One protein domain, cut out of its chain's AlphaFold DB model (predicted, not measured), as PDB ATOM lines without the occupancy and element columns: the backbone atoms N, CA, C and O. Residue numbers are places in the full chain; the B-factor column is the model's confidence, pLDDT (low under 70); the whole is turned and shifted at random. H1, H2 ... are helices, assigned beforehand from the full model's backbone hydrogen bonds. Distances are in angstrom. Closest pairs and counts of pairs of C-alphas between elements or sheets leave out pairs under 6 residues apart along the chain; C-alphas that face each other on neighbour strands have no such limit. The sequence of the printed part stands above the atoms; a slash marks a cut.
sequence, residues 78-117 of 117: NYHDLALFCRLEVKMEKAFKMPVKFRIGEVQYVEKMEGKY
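What this domain is: This is residues 78 to 117 of the 117 residues of an uncharacterized protein of Bacteroidetes bacterium (UniProt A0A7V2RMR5). One helix, H1, has its following link folded back beside it, and this link leads to a shorter helix, H2, set crosswise near the end where H1 begins. Residues 78 to 83 form a loop on the side of H1 away from that link, and the turn at residues 94 to 99, of which 94 to 96 belong to H1, sticks out. The printed part has 40 residues with two named helices, H1 then H2, and no named strand; the class is all helix. The whole is only just loose, close to compact, with a radius of gyration of the C-alphas of 11.1 A, and it is flat, spanning 34 by 21 by 10 A.

Where its parts are: Find C-alpha 84 at (208.448, 218.516, 206.048); from there H1, residues 84 to 96, runs 18.8 A to C-alpha 96 at (202.294, 205.886, 193.598). Then look for H2, residues 107 to 114, which measures 10.5 A from first to last C-alpha and ends at C-alpha 114 at (210.130, 225.702, 206.609).

How they stand to each other: Start at H1 and look toward H2: the two are close but not clearly touching, with 2 pairs of C-alphas within 8 A. Their closest C-alphas, those of Phe 85 and Val 110, are 7.4 A apart. Their lines stand at 72 degrees, only just about perpendicular. In H1 and H2 you will find every O i to N i+4 pair within hydrogen-bond range.

The domain as a whole: The two C-alphas farthest apart, those of Lys 97 and Tyr 117, are 34.1 A apart. The link from H1 to H2, 10 residues, is short. The printed part has no cut and ends at Tyr 117, the chain's last residue. Its mean pLDDT is 75.2; look for values under 70 at residues 79, 98, 105, 108 and 116 to 117.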
ATOM      1  N   ASN A  78     217.541 209.384 206.532       71.69
ATOM      2  CA  ASN A  78     216.593 208.909 207.534       71.69
ATOM      3  C   ASN A  78     215.271 209.673 207.383       71.69
ATOM      4  O   ASN A  78     215.233 210.893 207.503       71.69
ATOM      5  N   TYR A  79     214.168 208.959 207.146       69.19
ATOM      6  CA  TYR A  79     212.846 209.562 206.944       69.19
ATOM      7  C   TYR A  79     212.412 210.489 208.098       69.19
ATOM      8  O   TYR A  79     211.704 211.472 207.877       69.19
ATOM      9  N   HIS A  80     212.858 210.205 209.325       71.62
ATOM     10  CA  HIS A  80     212.550 211.014 210.507       71.62
ATOM     11  C   HIS A  80     213.356 212.313 210.617       71.62
ATOM     12  O   HIS A  80     213.005 213.144 211.453       71.62
ATOM     13  N   ASP A  81     214.376 212.495 209.781       72.94
ATOM     14  CA  ASP A  81     215.255 213.671 209.752       72.94
ATOM     15  C   ASP A  81     215.030 214.548 208.505       72.94
ATOM     16  O   ASP A  81     215.528 215.660 208.386       72.94
ATOM     17  N   LEU A  82     214.206 214.078 207.565       71.81
ATOM     18  CA  LEU A  82     213.822 214.859 206.392       71.81
ATOM     19  C   LEU A  82     213.023 216.105 206.789       71.81
ATOM     20  O   LEU A  82     212.221 216.065 207.730       71.81
ATOM     21  N   ALA A  83     213.167 217.174 206.011       77.69
ATOM     22  CA  ALA A  83     212.302 218.341 206.108       77.69
ATOM     23  C   ALA A  83     210.845 217.988 205.733       77.69
ATOM     24  O   ALA A  83     210.576 216.932 205.146       77.69
ATOM     25  N   LEU A  84     209.884 218.831 206.126       79.75
ATOM     26  CA  LEU A  84     208.448 218.516 206.048       79.75
ATOM     27  C   LEU A  84     208.017 218.134 204.624       79.75
ATOM     28  O   LEU A  84     207.320 217.133 204.440       79.75
ATOM     29  N   PHE A  85     208.495 218.883 203.629       80.25
ATOM     30  CA  PHE A  85     208.171 218.643 202.226       80.25
ATOM     31  C   PHE A  85     208.836 217.377 201.685       80.25
ATOM     32  O   PHE A  85     208.149 216.554 201.086       80.25
ATOM     33  N   CYS A  86     210.102 217.111 202.018       76.12
ATOM     34  CA  CYS A  86     210.748 215.853 201.630       76.12
ATOM     35  C   CYS A  86     210.045 214.613 202.211       76.12
ATOM     36  O   CYS A  86     209.988 213.568 201.565       76.12
ATOM     37  N   ARG A  87     209.461 214.692 203.417       82.00
ATOM     38  CA  ARG A  87     208.654 213.577 203.957       82.00
ATOM     39  C   ARG A  87     207.383 213.350 203.152       82.00
ATOM     40  O   ARG A  87     206.961 212.204 202.993       82.00
ATOM     41  N   LEU A  88     206.755 214.433 202.703       83.06
ATOM     42  CA  LEU A  88     205.545 214.375 201.896       83.06
ATOM     43  C   LEU A  88     205.840 213.787 200.512       83.06
ATOM     44  O   LEU A  88     205.137 212.870 200.095       83.06
ATOM     45  N   GLU A  89     206.919 214.228 199.867       82.69
ATOM     46  CA  GLU A  89     207.408 213.679 198.597       82.69
ATOM     47  C   GLU A  89     207.627 212.167 198.700       82.69
ATOM     48  O   GLU A  89     206.998 211.396 197.979       82.69
ATOM     49  N   VAL A  90     208.403 211.719 199.693       81.50
ATOM     50  CA  VAL A  90     208.687 210.289 199.906       81.50
ATOM     51  C   VAL A  90     207.415 209.480 200.197       81.50
ATOM     52  O   VAL A  90     207.317 208.311 199.818       81.50
ATOM     53  N   LYS A  91     206.420 210.065 200.876       84.38
ATOM     54  CA  LYS A  91     205.113 209.419 201.086       84.38
ATOM     55  C   LYS A  91     204.344 209.260 199.778       84.38
ATOM     56  O   LYS A  91     203.779 208.193 199.549       84.38
ATOM     57  N   MET A  92     204.334 210.291 198.938       82.44
ATOM     58  CA  MET A  92     203.659 210.258 197.642       82.44
ATOM     59  C   MET A  92     204.334 209.277 196.682       82.44
ATOM     60  O   MET A  92     203.644 208.464 196.074       82.44
ATOM     61  N   GLU A  93     205.667 209.257 196.628       82.44
ATOM     62  CA  GLU A  93     206.438 208.283 195.843       82.44
ATOM     63  C   GLU A  93     206.099 206.837 196.239       82.44
ATOM     64  O   GLU A  93     205.825 205.988 195.386       82.44
ATOM     65  N   LYS A  94     206.032 206.559 197.550       82.19
ATOM     66  CA  LYS A  94     205.660 205.234 198.073       82.19
ATOM     67  C   LYS A  94     204.219 204.842 197.752       82.19
ATOM     68  O   LYS A  94     203.963 203.660 197.521       82.19
ATOM     69  N   ALA A  95     203.290 205.799 197.754       83.12
ATOM     70  CA  ALA A  95     201.894 205.549 197.406       83.12
ATOM     71  C   ALA A  95     201.732 205.249 195.908       83.12
ATOM     72  O   ALA A  95     201.030 204.309 195.542       83.12
ATOM     73  N   PHE A  96     202.436 205.995 195.049       82.06
ATOM     74  CA  PHE A  96     202.294 205.886 193.598       82.06
ATOM     75  C   PHE A  96     202.966 204.637 193.010       82.06
ATOM     76  O   PHE A  96     202.582 204.197 191.929       82.06
ATOM     77  N   LYS A  97     203.963 204.050 193.699       77.06
ATOM     78  CA  LYS A  97     204.736 202.864 193.251       77.06
ATOM     79  C   LYS A  97     205.343 203.002 191.844       77.06
ATOM     80  O   LYS A  97     205.749 202.010 191.241       77.06
ATOM     81  N   MET A  98     205.419 204.223 191.320       69.88
ATOM     82  CA  MET A  98     206.056 204.550 190.052       69.88
ATOM     83  C   MET A  98     207.439 205.143 190.329       69.88
ATOM     84  O   MET A  98     207.598 205.862 191.316       69.88
ATOM     85  N   PRO A  99     208.442 204.895 189.470       73.06
ATOM     86  CA  PRO A  99     209.801 205.411 189.638       73.06
ATOM     87  C   PRO A  99     209.904 206.898 189.244       73.06
ATOM     88  O   PRO A  99     210.782 207.294 188.481       73.06
ATOM     89  N   VAL A 100     208.981 207.729 189.730       74.88
ATOM     90  CA  VAL A 100     208.932 209.173 189.476       74.88
ATOM     91  C   VAL A 100     209.316 209.889 190.760       74.88
ATOM     92  O   VAL A 100     208.723 209.635 191.803       74.88
ATOM     93  N   LYS A 101     210.304 210.786 190.677       73.81
ATOM     94  CA  LYS A 101     210.664 211.657 191.798       73.81
ATOM     95  C   LYS A 101     209.725 212.854 191.828       73.81
ATOM     96  O   LYS A 101     209.700 213.624 190.866       73.81
ATOM     97  N   PHE A 102     208.977 213.016 192.914       73.81
ATOM     98  CA  PHE A 102     208.098 214.170 193.083       73.81
ATOM     99  C   PHE A 102     208.886 215.297 193.744       73.81
ATOM    100  O   PHE A 102     209.422 215.119 194.829       73.81
ATOM    101  N   ARG A 103     208.957 216.459 193.088       73.56
ATOM    102  CA  ARG A 103     209.419 217.702 193.714       73.56
ATOM    103  C   ARG A 103     208.220 218.605 193.932       73.56
ATOM    104  O   ARG A 103     207.560 218.979 192.962       73.56
ATOM    105  N   ILE A 104     207.917 218.914 195.188       71.25
ATOM    106  CA  ILE A 104     206.760 219.727 195.558       71.25
ATOM    107  C   ILE A 104     207.240 221.137 195.896       71.25
ATOM    108  O   ILE A 104     207.809 221.374 196.955       71.25
ATOM    109  N   GLY A 105     206.939 222.078 195.000       68.12
ATOM    110  CA  GLY A 105     207.043 223.514 195.253       68.12
ATOM    111  C   GLY A 105     208.269 224.206 194.659       68.12
ATOM    112  O   GLY A 105     209.242 223.591 194.226       68.12
ATOM    113  N   GLU A 106     208.186 225.532 194.631       74.25
ATOM    114  CA  GLU A 106     209.315 226.421 194.373       74.25
ATOM    115  C   GLU A 106     210.236 226.442 195.600       74.25
ATOM    116  O   GLU A 106     209.755 226.533 196.730       74.25
ATOM    117  N   VAL A 107     211.555 226.393 195.381       70.56
ATOM    118  CA  VAL A 107     212.568 226.351 196.455       70.56
ATOM    119  C   VAL A 107     212.358 227.485 197.464       70.56
ATOM    120  O   VAL A 107     212.278 227.225 198.661       70.56
ATOM    121  N   GLN A 108     212.134 228.710 196.979       69.38
ATOM    122  CA  GLN A 108     211.927 229.884 197.833       69.38
ATOM    123  C   GLN A 108     210.651 229.785 198.682       69.38
ATOM    124  O   GLN A 108     210.632 230.177 199.850       69.38
ATOM    125  N   TYR A 109     209.575 229.241 198.111       75.12
ATOM    126  CA  TYR A 109     208.309 229.051 198.815       75.12
ATOM    127  C   TYR A 109     208.420 227.970 199.898       75.12
ATOM    128  O   TYR A 109     207.961 228.166 201.025       75.12
ATOM    129  N   VAL A 110     209.069 226.852 199.569       71.88
ATOM    130  CA  VAL A 110     209.321 225.737 200.494       71.88
ATOM    131  C   VAL A 110     210.190 226.190 201.662       71.88
ATOM    132  O   VAL A 110     209.833 225.974 202.817       71.88
ATOM    133  N   GLU A 111     211.278 226.899 201.384       72.50
ATOM    134  CA  GLU A 111     212.183 227.410 202.411       72.50
ATOM    135  C   GLU A 111     211.509 228.453 203.320       72.50
ATOM    136  O   GLU A 111     211.727 228.436 204.532       72.50
ATOM    137  N   LYS A 112     210.606 229.292 202.787       77.81
ATOM    138  CA  LYS A 112     209.779 230.200 203.604       77.81
ATOM    139  C   LYS A 112     208.818 229.440 204.525       77.81
ATOM    140  O   LYS A 112     208.666 229.807 205.686       77.81
ATOM    141  N   MET A 113     208.178 228.386 204.021       70.56
ATOM    142  CA  MET A 113     207.256 227.540 204.792       70.56
ATOM    143  C   MET A 113     207.980 226.704 205.863       70.56
ATOM    144  O   MET A 113     207.398 226.399 206.902       70.56
ATOM    145  N   GLU A 114     209.249 226.361 205.634       72.94
ATOM    146  CA  GLU A 114     210.130 225.702 206.609       72.94
ATOM    147  C   GLU A 114     210.806 226.681 207.585       72.94
ATOM    148  O   GLU A 114     211.417 226.242 208.560       72.94
ATOM    149  N   GLY A 115     210.683 227.993 207.353       75.25
ATOM    150  CA  GLY A 115     211.267 229.040 208.194       75.25
ATOM    151  C   GLY A 115     212.783 229.205 208.033       75.25
ATOM    152  O   GLY A 115     213.454 229.550 209.002       75.25
ATOM    153  N   LYS A 116     213.338 228.928 206.844       68.81
ATOM    154  CA  LYS A 116     214.784 228.982 206.550       68.81
ATOM    155  C   LYS A 116     215.303 230.345 206.046       68.81
ATOM    156  O   LYS A 116     216.353 230.379 205.410       68.81
ATOM    157  N   TYR A 117     214.620 231.448 206.349       56.59
ATOM    158  CA  TYR A 117     215.002 232.807 205.935       56.59
ATOM    159  C   TYR A 117     214.901 233.813 207.074       56.59
ATOM    160  O   TYR A 117     213.903 233.731 207.828       56.59
TER     161      TYR A 117